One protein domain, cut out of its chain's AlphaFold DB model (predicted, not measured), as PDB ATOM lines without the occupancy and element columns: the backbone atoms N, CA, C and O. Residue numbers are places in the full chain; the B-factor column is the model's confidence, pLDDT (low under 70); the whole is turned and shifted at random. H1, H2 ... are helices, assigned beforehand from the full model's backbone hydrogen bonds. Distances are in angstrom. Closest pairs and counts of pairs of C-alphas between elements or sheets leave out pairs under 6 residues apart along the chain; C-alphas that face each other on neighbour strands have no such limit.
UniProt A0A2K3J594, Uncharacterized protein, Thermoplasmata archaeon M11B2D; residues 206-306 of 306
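AT A GLANCE: This is residues 206 to 306 of the 306 residues of an uncharacterized protein of Thermoplasmata archaeon M11B2D (UniProt A0A2K3J594). A compact all-helix body has helix H1 as its core, with H2 and H3 on one side of it and H4 and H5 on the other. H6 lies across the end of this group where H1 ends, near the beginnings of H2 and H4. The printed part has 101 residues with six named helices, H1 to H6 in order along the chain, and no named strand. The helices are mostly crossed. The outline is rounded, 29 by 28 by 22 A, with a radius of gyration of the C-alphas of 12.5 A.

HOW THE PARTS SIT: The longest helix by residues is H3, residues 236 to 251. It touches the hub, H1, residues 206 to 219, which touches H3 with residues 210 to 214 alone; the closest C-alphas are those of Met 214 and Met 242, 6.7 A apart. Their tilt of 68 degrees is steep, only just short of about perpendicular, and they run the same way. H2, residues 224 to 231, forms helical hairpins with both H1 and H3. It only just touches H3, with 3 pairs of C-alphas within 8 A; the closest, those of Val 231 and Lys 239, are 5.8 A apart. H4, residues 255 to 266, touches H1 at a steep tilt of 62 degrees, opposite ways; the closest C-alphas, of Trp 208 and Gly 263, are 4.8 A apart. H5, residues 275 to 287, touches H1 at a shallow tilt of 30 degrees, the same way; the closest C-alphas are those of Tyr 216 and Tyr 277, at 5.6 A. H6, residues 293 to 305, touches H4 with residues 293 to 297 alone; the closest C-alphas are those of Val 257 and Ser 297, at 5.7 A. H6 touches H1 with residues 300 to 303 alone; the closest C-alphas, of Ser 219 and Leu 300, are 6.4 A apart. H3 and H5 are apart. Every O i to N i+4 pair is within hydrogen-bond range in H2, H3, H4 and H5, against 9 of 10 in H1 and 7 of 9 in H6.

IN THESE COORDINATES: H3 is 22.9 A from first to last C-alpha, H1 19.9 A, H6 18.5 A, H5 18.3 A, H4 16.4 A and H2 10.4 A. H1 begins at C-alpha 206, (4.455, 20.020, -4.857), and H6 ends at C-alpha 305, (-14.029, 39.309, -0.535).

THE WHOLE: The C-alphas farthest apart, of Ser 270 and Gly 306, are 36.7 A apart. The printed part has no cut and no long link. Mean pLDDT of the printed part is 88.7; residues 206 to 207 and 268 to 272 are under 70.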
ATOM      1  N   GLU A 206       5.916  19.937  -4.730       61.72
ATOM      2  CA  GLU A 206       4.455  20.020  -4.857       61.72
ATOM      3  C   GLU A 206       3.867  21.174  -4.049       61.72
ATOM      4  O   GLU A 206       2.923  21.820  -4.497       61.72
ATOM      5  N   VAL A 207       4.466  21.483  -2.898       59.94
ATOM      6  CA  VAL A 207       3.983  22.524  -1.993       59.94
ATOM      7  C   VAL A 207       4.000  23.884  -2.693       59.94
ATOM      8  O   VAL A 207       2.954  24.495  -2.827       59.94
ATOM      9  N   TRP A 208       5.119  24.375  -3.209       72.12
ATOM     10  CA  TRP A 208       5.155  25.729  -3.791       72.12
ATOM     11  C   TRP A 208       4.446  25.831  -5.148       72.12
ATOM     12  O   TRP A 208       3.907  26.880  -5.500       72.12
ATOM     13  N   THR A 209       4.363  24.718  -5.883       81.25
ATOM     14  CA  THR A 209       3.560  24.628  -7.113       81.25
ATOM     15  C   THR A 209       2.078  24.886  -6.829       81.25
ATOM     16  O   THR A 209       1.406  25.561  -7.608       81.25
ATOM     17  N   LEU A 210       1.562  24.399  -5.694       85.75
ATOM     18  CA  LEU A 210       0.167  24.604  -5.303       85.75
ATOM     19  C   LEU A 210      -0.160  26.074  -4.994       85.75
ATOM     20  O   LEU A 210      -1.288  26.482  -5.257       85.75
ATOM     21  N   ASP A 211       0.785  26.880  -4.495       88.88
ATOM     22  CA  ASP A 211       0.551  28.314  -4.230       88.88
ATOM     23  C   ASP A 211       0.370  29.108  -5.518       88.88
ATOM     24  O   ASP A 211      -0.583  29.876  -5.657       88.88
ATOM     25  N   ILE A 212       1.247  28.872  -6.494       90.31
ATOM     26  CA  ILE A 212       1.136  29.505  -7.812       90.31
ATOM     27  C   ILE A 212      -0.093  28.984  -8.550       90.31
ATOM     28  O   ILE A 212      -0.816  29.778  -9.149       90.31
ATOM     29  N   MET A 213      -0.404  27.688  -8.448       92.62
ATOM     30  CA  MET A 213      -1.643  27.142  -9.001       92.62
ATOM     31  C   MET A 213      -2.880  27.799  -8.372       92.62
ATOM     32  O   MET A 213      -3.805  28.167  -9.092       92.62
ATOM     33  N   MET A 214      -2.904  27.999  -7.050       94.25
ATOM     34  CA  MET A 214      -4.001  28.680  -6.354       94.25
ATOM     35  C   MET A 214      -4.196  30.096  -6.886       94.25
ATOM     36  O   MET A 214      -5.307  30.480  -7.255       94.25
ATOM     37  N   ALA A 215      -3.111  30.865  -6.940       95.06
ATOM     38  CA  ALA A 215      -3.129  32.234  -7.425       95.06
ATOM     39  C   ALA A 215      -3.572  32.310  -8.890       95.06
ATOM     40  O   ALA A 215      -4.369  33.177  -9.243       95.06
ATOM     41  N   TYR A 216      -3.119  31.377  -9.729       95.69
ATOM     42  CA  TYR A 216      -3.541  31.268 -11.122       95.69
ATOM     43  C   TYR A 216      -5.037  30.952 -11.251       95.69
ATOM     44  O   TYR A 216      -5.754  31.598 -12.012       95.69
ATOM     45  N   LEU A 217      -5.557  30.005 -10.468       95.81
ATOM     46  CA  LEU A 217      -6.989  29.709 -10.466       95.81
ATOM     47  C   LEU A 217      -7.813  30.910  -9.983       95.81
ATOM     48  O   LEU A 217      -8.878  31.175 -10.543       95.81
ATOM     49  N   LEU A 218      -7.331  31.651  -8.980       95.88
ATOM     50  CA  LEU A 218      -7.954  32.898  -8.526       95.88
ATOM     51  C   LEU A 218      -7.936  33.972  -9.619       95.88
ATOM     52  O   LEU A 218      -8.951  34.630  -9.839       95.88
ATOM     53  N   SER A 219      -6.817  34.135 -10.328       95.69
ATOM     54  CA  SER A 219      -6.676  35.129 -11.399       95.69
ATOM     55  C   SER A 219      -7.604  34.828 -12.579       95.69
ATOM     56  O   SER A 219      -8.210  35.736 -13.152       95.69
ATOM     57  N   ALA A 220      -7.798  33.541 -12.870       95.00
ATOM     58  CA  ALA A 220      -8.721  33.049 -13.878       95.00
ATOM     59  C   ALA A 220     -10.192  33.048 -13.425       95.00
ATOM     60  O   ALA A 220     -11.040  32.618 -14.201       95.00
ATOM     61  N   SER A 221     -10.512  33.448 -12.192       95.44
ATOM     62  CA  SER A 221     -11.879  33.424 -11.652       95.44
ATOM     63  C   SER A 221     -12.439  34.835 -11.482       95.44
ATOM     64  O   SER A 221     -11.727  35.765 -11.094       95.44
ATOM     65  N   ALA A 222     -13.733  35.016 -11.738       93.00
ATOM     66  CA  ALA A 222     -14.425  36.275 -11.491       93.00
ATOM     67  C   ALA A 222     -14.559  36.556  -9.987       93.00
ATOM     68  O   ALA A 222     -14.357  37.689  -9.556       93.00
ATOM     69  N   ASN A 223     -14.853  35.517  -9.200       93.50
ATOM     70  CA  ASN A 223     -15.124  35.592  -7.764       93.50
ATOM     71  C   ASN A 223     -14.782  34.273  -7.048       93.50
ATOM     72  O   ASN A 223     -14.426  33.264  -7.671       93.50
ATOM     73  N   LYS A 224     -14.954  34.265  -5.722       94.12
ATOM     74  CA  LYS A 224     -14.747  33.090  -4.862       94.12
ATOM     75  C   LYS A 224     -15.549  31.855  -5.294       94.12
ATOM     76  O   LYS A 224     -15.028  30.744  -5.220       94.12
ATOM     77  N   LYS A 225     -16.804  32.014  -5.729       95.62
ATOM     78  CA  LYS A 225     -17.670  30.884  -6.123       95.62
ATOM     79  C   LYS A 225     -17.113  30.168  -7.352       95.62
ATOM     80  O   LYS A 225     -17.026  28.939  -7.354       95.62
ATOM     81  N   GLU A 226     -16.710  30.923  -8.371       96.38
ATOM     82  CA  GLU A 226     -16.089  30.357  -9.570       96.38
ATOM     83  C   GLU A 226     -14.750  29.684  -9.239       96.38
ATOM     84  O   GLU A 226     -14.519  28.548  -9.660       96.38
ATOM     85  N   PHE A 227     -13.918  30.323  -8.410       95.94
ATOM     86  CA  PHE A 227     -12.668  29.729  -7.936       95.94
ATOM     87  C   PHE A 227     -12.909  28.363  -7.278       95.94
ATOM     88  O   PHE A 227     -12.307  27.367  -7.680       95.94
ATOM     89  N   MET A 228     -13.852  28.276  -6.336       96.38
ATOM     90  CA  MET A 228     -14.176  27.015  -5.661       96.38
ATOM     91  C   MET A 228     -14.713  25.948  -6.626       96.38
ATOM     92  O   MET A 228     -14.415  24.767  -6.454       96.38
ATOM     93  N   SER A 229     -15.455  26.339  -7.670       96.75
ATOM     94  CA  SER A 229     -15.879  25.413  -8.729       96.75
ATOM     95  C   SER A 229     -14.681  24.795  -9.458       96.75
ATOM     96  O   SER A 229     -14.674  23.589  -9.698       96.75
ATOM     97  N   LYS A 230     -13.637  25.584  -9.749       96.25
ATOM     98  CA  LYS A 230     -12.394  25.082 -10.360       96.25
ATOM     99  C   LYS A 230     -11.622  24.172  -9.407       96.25
ATOM    100  O   LYS A 230     -11.225  23.084  -9.808       96.25
ATOM    101  N   VAL A 231     -11.492  24.557  -8.135       94.88
ATOM    102  CA  VAL A 231     -10.845  23.730  -7.096       94.88
ATOM    103  C   VAL A 231     -11.535  22.373  -6.936       94.88
ATOM    104  O   VAL A 231     -10.871  21.356  -6.761       94.88
ATOM    105  N   ASN A 232     -12.864  22.325  -7.053       95.81
ATOM    106  CA  ASN A 232     -13.628  21.081  -6.951       95.81
ATOM    107  C   ASN A 232     -13.371  20.084  -8.092       95.81
ATOM    108  O   ASN A 232     -13.703  18.914  -7.918       95.81
ATOM    109  N   LYS A 233     -12.794  20.526  -9.218       96.25
ATOM    110  CA  LYS A 233     -12.425  19.671 -10.360       96.25
ATOM    111  C   LYS A 233     -11.026  19.058 -10.231       96.25
ATOM    112  O   LYS A 233     -10.655  18.235 -11.062       96.25
ATOM    113  N   LEU A 234     -10.241  19.469  -9.232       92.88
ATOM    114  CA  LEU A 234      -8.918  18.902  -8.966       92.88
ATOM    115  C   LEU A 234      -9.034  17.490  -8.379       92.88
ATOM    116  O   LEU A 234     -10.071  17.117  -7.824       92.88
ATOM    117  N   ASN A 235      -7.945  16.717  -8.445       93.44
ATOM    118  CA  ASN A 235      -7.898  15.428  -7.756       93.44
ATOM    119  C   ASN A 235      -8.012  15.610  -6.228       93.44
ATOM    120  O   ASN A 235      -7.781  16.703  -5.704       93.44
ATOM    121  N   LYS A 236      -8.369  14.537  -5.509       92.12
ATOM    122  CA  LYS A 236      -8.670  14.581  -4.068       92.12
ATOM    123  C   LYS A 236      -7.576  15.288  -3.255       92.12
ATOM    124  O   LYS A 236      -7.870  16.254  -2.556       92.12
ATOM    125  N   THR A 237      -6.323  14.863  -3.409       90.62
ATOM    126  CA  THR A 237      -5.174  15.410  -2.673       90.62
ATOM    127  C   THR A 237      -4.928  16.884  -3.002       90.62
ATOM    128  O   THR A 237      -4.768  17.709  -2.103       90.62
ATOM    129  N   GLN A 238      -4.941  17.252  -4.287       89.56
ATOM    130  CA  GLN A 238      -4.774  18.644  -4.715       89.56
ATOM    131  C   GLN A 238      -5.894  19.535  -4.178       89.56
ATOM    132  O   GLN A 238      -5.622  20.624  -3.679       89.56
ATOM    133  N   LYS A 239      -7.145  19.068  -4.242       93.25
ATOM    134  CA  LYS A 239      -8.319  19.772  -3.722       93.25
ATOM    135  C   LYS A 239      -8.208  20.017  -2.217       93.25
ATOM    136  O   LYS A 239      -8.414  21.144  -1.774       93.25
ATOM    137  N   GLU A 240      -7.880  18.994  -1.430       93.06
ATOM    138  CA  GLU A 240      -7.739  19.102   0.031       93.06
ATOM    139  C   GLU A 240      -6.631  20.092   0.426       93.06
ATOM    140  O   GLU A 240      -6.851  20.985   1.254       93.06
ATOM    141  N   ASN A 241      -5.472  20.010  -0.236       91.62
ATOM    142  CA  ASN A 241      -4.367  20.944  -0.023       91.62
ATOM    143  C   ASN A 241      -4.738  22.378  -0.434       91.62
ATOM    144  O   ASN A 241      -4.442  23.330   0.291       91.62
ATOM    145  N   MET A 242      -5.428  22.536  -1.566       93.19
ATOM    146  CA  MET A 242      -5.893  23.827  -2.072       93.19
ATOM    147  C   MET A 242      -6.893  24.485  -1.117       93.19
ATOM    148  O   MET A 242      -6.770  25.666  -0.810       93.19
ATOM    149  N   ILE A 243      -7.853  23.721  -0.586       94.25
ATOM    150  CA  ILE A 243      -8.823  24.218   0.400       94.25
ATOM    151  C   ILE A 243      -8.115  24.655   1.684       94.25
ATOM    152  O   ILE A 243      -8.440  25.707   2.235       94.25
ATOM    153  N   THR A 244      -7.152  23.868   2.163       94.44
ATOM    154  CA  THR A 244      -6.375  24.191   3.368       94.44
ATOM    155  C   THR A 244      -5.603  25.499   3.196       94.44
ATOM    156  O   THR A 244      -5.690  26.384   4.048       94.44
ATOM    157  N   ARG A 245      -4.926  25.672   2.058       91.44
ATOM    158  CA  ARG A 245      -4.193  26.904   1.724       91.44
ATOM    159  C   ARG A 245      -5.100  28.098   1.546       91.44
ATOM    160  O   ARG A 245      -4.821  29.157   2.093       91.44
ATOM    161  N   PHE A 246      -6.215  27.911   0.850       94.25
ATOM    162  CA  PHE A 246      -7.205  28.956   0.674       94.25
ATOM    163  C   PHE A 246      -7.730  29.450   2.030       94.25
ATOM    164  O   PHE A 246      -7.760  30.651   2.287       94.25
ATOM    165  N   LYS A 247      -8.052  28.529   2.952       94.62
ATOM    166  CA  LYS A 247      -8.419  28.880   4.334       94.62
ATOM    167  C   LYS A 247      -7.295  29.637   5.045       94.62
ATOM    168  O   LYS A 247      -7.574  30.626   5.720       94.62
ATOM    169  N   TYR A 248      -6.046  29.204   4.890       94.06
ATOM    170  CA  TYR A 248      -4.894  29.873   5.488       94.06
ATOM    171  C   TYR A 248      -4.745  31.321   5.000       94.06
ATOM    172  O   TYR A 248      -4.712  32.220   5.837       94.06
ATOM    173  N   ILE A 249      -4.760  31.569   3.683       93.69
ATOM    174  CA  ILE A 249      -4.626  32.931   3.137       93.69
ATOM    175  C   ILE A 249      -5.830  33.817   3.464       93.69
ATOM    176  O   ILE A 249      -5.680  35.021   3.623       93.69
ATOM    177  N   THR A 250      -7.033  33.246   3.611       92.31
ATOM    178  CA  THR A 250      -8.206  34.037   4.024       92.31
ATOM    179  C   THR A 250      -8.106  34.513   5.468       92.31
ATOM    180  O   THR A 250      -8.657  35.560   5.794       92.31
ATOM    181  N   LYS A 251      -7.415  33.748   6.325       95.44
ATOM    182  CA  LYS A 251      -7.179  34.098   7.729       95.44
ATOM    183  C   LYS A 251      -5.950  34.989   7.912       95.44
ATOM    184  O   LYS A 251      -5.951  35.790   8.834       95.44
ATOM    185  N   ASN A 252      -4.948  34.842   7.045       95.31
ATOM    186  CA  ASN A 252      -3.647  35.513   7.129       95.31
ATOM    187  C   ASN A 252      -3.286  36.144   5.764       95.31
ATOM    188  O   ASN A 252      -2.365  35.672   5.085       95.31
ATOM    189  N   PRO A 253      -4.062  37.133   5.277       92.94
ATOM    190  CA  PRO A 253      -3.888  37.703   3.937       92.94
ATOM    191  C   PRO A 253      -2.511  38.340   3.705       92.94
ATOM    192  O   PRO A 253      -2.026  38.351   2.575       92.94
ATOM    193  N   GLU A 254      -1.861  38.830   4.759       91.31
ATOM    194  CA  GLU A 254      -0.506  39.384   4.737       91.31
ATOM    195  C   GLU A 254       0.549  38.364   4.284       91.31
ATOM    196  O   GLU A 254       1.500  38.725   3.591       91.31
ATOM    197  N   ASN A 255       0.337  37.074   4.560       92.19
ATOM    198  CA  ASN A 255       1.268  36.017   4.161       92.19
ATOM    199  C   ASN A 255       1.157  35.656   2.675       92.19
ATOM    200  O   ASN A 255       2.016  34.947   2.146       92.19
ATOM    201  N   PHE A 256       0.126  36.135   1.970       93.44
ATOM    202  CA  PHE A 256      -0.094  35.732   0.584       93.44
ATOM    203  C   PHE A 256       0.995  36.262  -0.357       93.44
ATOM    204  O   PHE A 256       1.423  35.534  -1.247       93.44
ATOM    205  N   VAL A 257       1.511  37.477  -0.126       91.94
ATOM    206  CA  VAL A 257       2.630  38.032  -0.917       91.94
ATOM    207  C   VAL A 257       3.863  37.136  -0.804       91.94
ATOM    208  O   VAL A 257       4.424  36.726  -1.817       91.94
ATOM    209  N   TYR A 258       4.229  36.754   0.421       90.06
ATOM    210  CA  TYR A 258       5.354  35.857   0.684       90.06
ATOM    211  C   TYR A 258       5.181  34.491  -0.001       90.06
ATOM    212  O   TYR A 258       6.109  33.979  -0.631       90.06
ATOM    213  N   MET A 259       3.973  33.920   0.051       90.12
ATOM    214  CA  MET A 259       3.657  32.662  -0.635       90.12
ATOM    215  C   MET A 259       3.788  32.782  -2.157       90.12
ATOM    216  O   MET A 259       4.311  31.869  -2.795       90.12
ATOM    217  N   LEU A 260       3.355  33.903  -2.744       90.06
ATOM    218  CA  LEU A 260       3.535  34.167  -4.171       90.06
ATOM    219  C   LEU A 260       5.021  34.263  -4.525       90.06
ATOM    220  O   LEU A 260       5.460  33.562  -5.432       90.06
ATOM    221  N   ILE A 261       5.805  35.059  -3.793       87.69
ATOM    222  CA  ILE A 261       7.248  35.220  -4.034       87.69
ATOM    223  C   ILE A 261       7.953  33.859  -4.001       87.69
ATOM    224  O   ILE A 261       8.620  33.477  -4.966       87.69
ATOM    225  N   ASN A 262       7.731  33.071  -2.947       85.19
ATOM    226  CA  ASN A 262       8.310  31.733  -2.824       85.19
ATOM    227  C   ASN A 262       7.832  30.780  -3.917       85.19
ATOM    228  O   ASN A 262       8.618  29.980  -4.429       85.19
ATOM    229  N   GLY A 263       6.562  30.874  -4.302       86.44
ATOM    230  CA  GLY A 263       6.006  30.128  -5.415       86.44
ATOM    231  C   GLY A 263       6.723  30.444  -6.731       86.44
ATOM    232  O   GLY A 263       7.185  29.533  -7.413       86.44
ATOM    233  N   PHE A 264       6.901  31.724  -7.066       86.25
ATOM    234  CA  PHE A 264       7.630  32.156  -8.262       86.25
ATOM    235  C   PHE A 264       9.101  31.722  -8.208       86.25
ATOM    236  O   PHE A 264       9.647  31.260  -9.210       86.25
ATOM    237  N   HIS A 265       9.735  31.814  -7.037       80.25
ATOM    238  CA  HIS A 265      11.122  31.402  -6.816       80.25
ATOM    239  C   HIS A 265      11.342  29.897  -6.943       80.25
ATOM    240  O   HIS A 265      12.342  29.470  -7.516       80.25
ATOM    241  N   SER A 266      10.396  29.100  -6.459       76.12
ATOM    242  CA  SER A 266      10.468  27.638  -6.520       76.12
ATOM    243  C   SER A 266      10.212  27.089  -7.924       76.12
ATOM    244  O   SER A 266      10.521  25.935  -8.187       76.12
ATOM    245  N   ASN A 267       9.676  27.917  -8.827       73.62
ATOM    246  CA  ASN A 267       9.425  27.594 -10.235       73.62
ATOM    247  C   ASN A 267      10.466  28.259 -11.174       73.62
ATOM    248  O   ASN A 267      10.162  28.599 -12.327       73.62
ATOM    249  N   LYS A 268      11.692  28.489 -10.675       68.62
ATOM    250  CA  LYS A 268      12.840  28.991 -11.452       68.62
ATOM    251  C   LYS A 268      13.591  27.852 -12.161       68.62
ATOM    252  O   LYS A 268      13.725  26.758 -11.626       68.62
ATOM    253  N   GLU A 269      14.118  28.168 -13.346       56.06
ATOM    254  CA  GLU A 269      15.254  27.556 -14.074       56.06
ATOM    255  C   GLU A 269      15.323  26.031 -14.331       56.06
ATOM    256  O   GLU A 269      16.148  25.631 -15.151       56.06
ATOM    257  N   SER A 270      14.490  25.158 -13.750       50.44
ATOM    258  CA  SER A 270      14.598  23.714 -14.043       50.44
ATOM    259  C   SER A 270      13.332  22.869 -13.983       50.44
ATOM    260  O   SER A 270      13.353  21.765 -14.522       50.44
ATOM    261  N   THR A 271      12.220  23.351 -13.428       59.28
ATOM    262  CA  THR A 271      10.971  22.575 -13.406       59.28
ATOM    263  C   THR A 271       9.977  23.124 -14.425       59.28
ATOM    264  O   THR A 271       9.503  24.250 -14.305       59.28
ATOM    265  N   GLU A 272       9.617  22.324 -15.434       65.56
ATOM    266  CA  GLU A 272       8.461  22.648 -16.291       65.56
ATOM    267  C   GLU A 272       7.157  22.640 -15.476       65.56
ATOM    268  O   GLU A 272       6.231  23.409 -15.746       65.56
ATOM    269  N   LYS A 273       7.109  21.809 -14.425       73.69
ATOM    270  CA  LYS A 273       5.983  21.727 -13.492       73.69
ATOM    271  C   LYS A 273       5.757  23.094 -12.843       73.69
ATOM    272  O   LYS A 273       6.677  23.655 -12.264       73.69
ATOM    273  N   GLY A 274       4.534  23.608 -12.975       80.69
ATOM    274  CA  GLY A 274       4.097  24.895 -12.427       80.69
ATOM    275  C   GLY A 274       4.444  26.125 -13.272       80.69
ATOM    276  O   GLY A 274       3.901  27.206 -13.020       80.69
ATOM    277  N   ARG A 275       5.259  25.980 -14.328       84.25
ATOM    278  CA  ARG A 275       5.646  27.114 -15.180       84.25
ATOM    279  C   ARG A 275       4.468  27.710 -15.946       84.25
ATOM    280  O   ARG A 275       4.415  28.923 -16.143       84.25
ATOM    281  N   GLU A 276       3.497  26.880 -16.317       87.56
ATOM    282  CA  GLU A 276       2.240  27.329 -16.924       87.56
ATOM    283  C   GLU A 276       1.486  28.329 -16.030       87.56
ATOM    284  O   GLU A 276       1.016  29.359 -16.516       87.56
ATOM    285  N   TYR A 277       1.455  28.092 -14.712       90.88
ATOM    286  CA  TYR A 277       0.775  28.964 -13.755       90.88
ATOM    287  C   TYR A 277       1.533  30.278 -13.566       90.88
ATOM    288  O   TYR A 277       0.914  31.341 -13.544       90.88
ATOM    289  N   VAL A 278       2.869  30.222 -13.492       89.75
ATOM    290  CA  VAL A 278       3.732  31.415 -13.445       89.75
ATOM    291  C   VAL A 278       3.493  32.295 -14.672       89.75
ATOM    292  O   VAL A 278       3.221  33.486 -14.537       89.75
ATOM    293  N   ASN A 279       3.537  31.707 -15.870       89.19
ATOM    294  CA  ASN A 279       3.335  32.439 -17.119       89.19
ATOM    295  C   ASN A 279       1.923  33.045 -17.192       89.19
ATOM    296  O   ASN A 279       1.775  34.210 -17.559       89.19
ATOM    297  N   GLY A 280       0.894  32.290 -16.793       91.69
ATOM    298  CA  GLY A 280      -0.484  32.780 -16.740       91.69
ATOM    299  C   GLY A 280      -0.682  33.921 -15.735       91.69
ATOM    300  O   GLY A 280      -1.415  34.870 -16.011       91.69
ATOM    301  N   LEU A 281       0.006  33.880 -14.592       92.75
ATOM    302  CA  LEU A 281       0.002  34.975 -13.621       92.75
ATOM    303  C   LEU A 281       0.700  36.224 -14.154       92.75
ATOM    304  O   LEU A 281       0.167  37.316 -13.983       92.75
ATOM    305  N   VAL A 282       1.831  36.085 -14.848       90.12
ATOM    306  CA  VAL A 282       2.495  37.229 -15.494       90.12
ATOM    307  C   VAL A 282       1.581  37.867 -16.543       90.12
ATOM    308  O   VAL A 282       1.388  39.077 -16.520       90.12
ATOM    309  N   GLN A 283       0.927  37.070 -17.394       90.44
ATOM    310  CA  GLN A 283      -0.055  37.584 -18.363       90.44
ATOM    311  C   GLN A 283      -1.223  38.302 -17.676       90.44
ATOM    312  O   GLN A 283      -1.693  39.344 -18.139       90.44
ATOM    313  N   TYR A 284      -1.695  37.764 -16.548       93.00
ATOM    314  CA  TYR A 284      -2.710  38.421 -15.736       93.00
ATOM    315  C   TYR A 284      -2.216  39.766 -15.188       93.00
ATOM    316  O   TYR A 284      -2.954  40.753 -15.258       93.00
ATOM    317  N   MET A 285      -0.985  39.827 -14.675       90.94
ATOM    318  CA  MET A 285      -0.367  41.063 -14.194       90.94
ATOM    319  C   MET A 285      -0.253  42.097 -15.317       90.94
ATOM    320  O   MET A 285      -0.691  43.228 -15.131       90.94
ATOM    321  N   GLU A 286       0.230  41.707 -16.500       87.50
ATOM    322  CA  GLU A 286       0.319  42.581 -17.676       87.50
ATOM    323  C   GLU A 286      -1.052  43.143 -18.073       87.50
ATOM    324  O   GLU A 286      -1.215  44.360 -18.199       87.50
ATOM    325  N   LYS A 287      -2.063  42.272 -18.202       91.00
ATOM    326  CA  LYS A 287      -3.434  42.660 -18.568       91.00
ATOM    327  C   LYS A 287      -4.039  43.659 -17.580       91.00
ATOM    328  O   LYS A 287      -4.760  44.568 -17.988       91.00
ATOM    329  N   ASN A 288      -3.756  43.485 -16.291       92.06
ATOM    330  CA  ASN A 288      -4.297  44.318 -15.217       92.06
ATOM    331  C   ASN A 288      -3.346  45.449 -14.789       92.06
ATOM    332  O   ASN A 288      -3.649  46.155 -13.830       92.06
ATOM    333  N   LYS A 289      -2.224  45.642 -15.498       89.50
ATOM    334  CA  LYS A 289      -1.193  46.654 -15.210       89.50
ATOM    335  C   LYS A 289      -0.641  46.582 -13.776       89.50
ATOM    336  O   LYS A 289      -0.313  47.616 -13.200       89.50
ATOM    337  N   LEU A 290      -0.550  45.375 -13.220       88.56
ATOM    338  CA  LEU A 290      -0.017  45.113 -11.881       88.56
ATOM    339  C   LEU A 290       1.506  45.044 -11.963       88.56
ATOM    340  O   LEU A 290       2.032  44.333 -12.814       88.56
ATOM    341  N   LYS A 291       2.212  45.774 -11.105       84.81
ATOM    342  CA  LYS A 291       3.665  45.976 -11.227       84.81
ATOM    343  C   LYS A 291       4.507  45.023 -10.385       84.81
ATOM    344  O   LYS A 291       5.661  44.787 -10.727       84.81
ATOM    345  N   ASN A 292       3.955  44.500  -9.297       86.25
ATOM    346  CA  ASN A 292       4.673  43.697  -8.305       86.25
ATOM    347  C   ASN A 292       3.742  42.683  -7.615       86.25
ATOM    348  O   ASN A 292       2.552  42.579  -7.938       86.25
ATOM    349  N   MET A 293       4.299  41.905  -6.684       89.00
ATOM    350  CA  MET A 293       3.564  40.856  -5.971       89.00
ATOM    351  C   MET A 293       2.564  41.408  -4.962       89.00
ATOM    352  O   MET A 293       1.530  40.781  -4.737       89.00
ATOM    353  N   GLU A 294       2.806  42.591  -4.406       90.62
ATOM    354  CA  GLU A 294       1.876  43.278  -3.514       90.62
ATOM    355  C   GLU A 294       0.593  43.671  -4.252       90.62
ATOM    356  O   GLU A 294      -0.516  43.404  -3.776       90.62
ATOM    357  N   GLU A 295       0.727  44.257  -5.444       92.00
ATOM    358  CA  GLU A 295      -0.393  44.626  -6.308       92.00
ATOM    359  C   GLU A 295      -1.142  43.386  -6.809       92.00
ATOM    360  O   GLU A 295      -2.378  43.374  -6.791       92.00
ATOM    361  N   LEU A 296      -0.422  42.322  -7.197       93.25
ATOM    362  CA  LEU A 296      -1.029  41.038  -7.558       93.25
ATOM    363  C   LEU A 296      -1.834  40.451  -6.395       93.25
ATOM    364  O   LEU A 296      -3.023  40.174  -6.556       93.25
ATOM    365  N   SER A 297      -1.215  40.306  -5.223       94.69
ATOM    366  CA  SER A 297      -1.860  39.779  -4.017       94.69
ATOM    367  C   SER A 297      -3.105  40.586  -3.653       94.69
ATOM    368  O   SER A 297      -4.198  40.032  -3.529       94.69
ATOM    369  N   THR A 298      -2.983  41.915  -3.590       95.12
ATOM    370  CA  THR A 298      -4.096  42.823  -3.283       95.12
ATOM    371  C   THR A 298      -5.242  42.665  -4.280       95.12
ATOM    372  O   THR A 298      -6.411  42.627  -3.889       95.12
ATOM    373  N   ASN A 299      -4.930  42.561  -5.574       96.06
ATOM    374  CA  ASN A 299      -5.931  42.379  -6.616       96.06
ATOM    375  C   ASN A 299      -6.654  41.024  -6.492       96.06
ATOM    376  O   ASN A 299      -7.882  40.978  -6.560       96.06
ATOM    377  N   LEU A 300      -5.921  39.937  -6.233       96.31
ATOM    378  CA  LEU A 300      -6.498  38.602  -6.054       96.31
ATOM    379  C   LEU A 300      -7.334  38.493  -4.769       96.31
ATOM    380  O   LEU A 300      -8.421  37.919  -4.796       96.31
ATOM    381  N   LEU A 301      -6.894  39.096  -3.661       95.00
ATOM    382  CA  LEU A 301      -7.640  39.105  -2.396       95.00
ATOM    383  C   LEU A 301      -8.989  39.834  -2.513       95.00
ATOM    384  O   LEU A 301      -9.953  39.442  -1.854       95.00
ATOM    385  N   LYS A 302      -9.111  40.851  -3.381       94.69
ATOM    386  CA  LYS A 302     -10.403  41.512  -3.654       94.69
ATOM    387  C   LYS A 302     -11.438  40.541  -4.232       94.69
ATOM    388  O   LYS A 302     -12.594  40.595  -3.828       94.69
ATOM    389  N   LYS A 303     -11.021  39.604  -5.092       91.88
ATOM    390  CA  LYS A 303     -11.896  38.567  -5.683       91.88
ATOM    391  C   LYS A 303     -12.393  37.528  -4.674       91.88
ATOM    392  O   LYS A 303     -13.314  36.775  -4.970       91.88
ATOM    393  N   ILE A 304     -11.738  37.436  -3.516       89.88
ATOM    394  CA  ILE A 304     -12.133  36.538  -2.427       89.88
ATOM    395  C   ILE A 304     -13.204  37.188  -1.545       89.88
ATOM    396  O   ILE A 304     -14.047  36.480  -0.991       89.88
ATOM    397  N   LYS A 305     -13.132  38.517  -1.386       85.19
ATOM    398  CA  LYS A 305     -14.029  39.309  -0.535       85.19
ATOM    399  C   LYS A 305     -15.339  39.697  -1.232       85.19
ATOM    400  O   LYS A 305     -16.322  39.897  -0.527       85.19
ATOM    401  N   GLY A 306     -15.331  39.823  -2.562       70.00
ATOM    402  CA  GLY A 306     -16.524  40.026  -3.398       70.00
ATOM    403  C   GLY A 306     -17.148  38.716  -3.857       70.00
ATOM    404  O   GLY A 306     -18.392  38.666  -3.914       70.00
TER     405      GLY A 306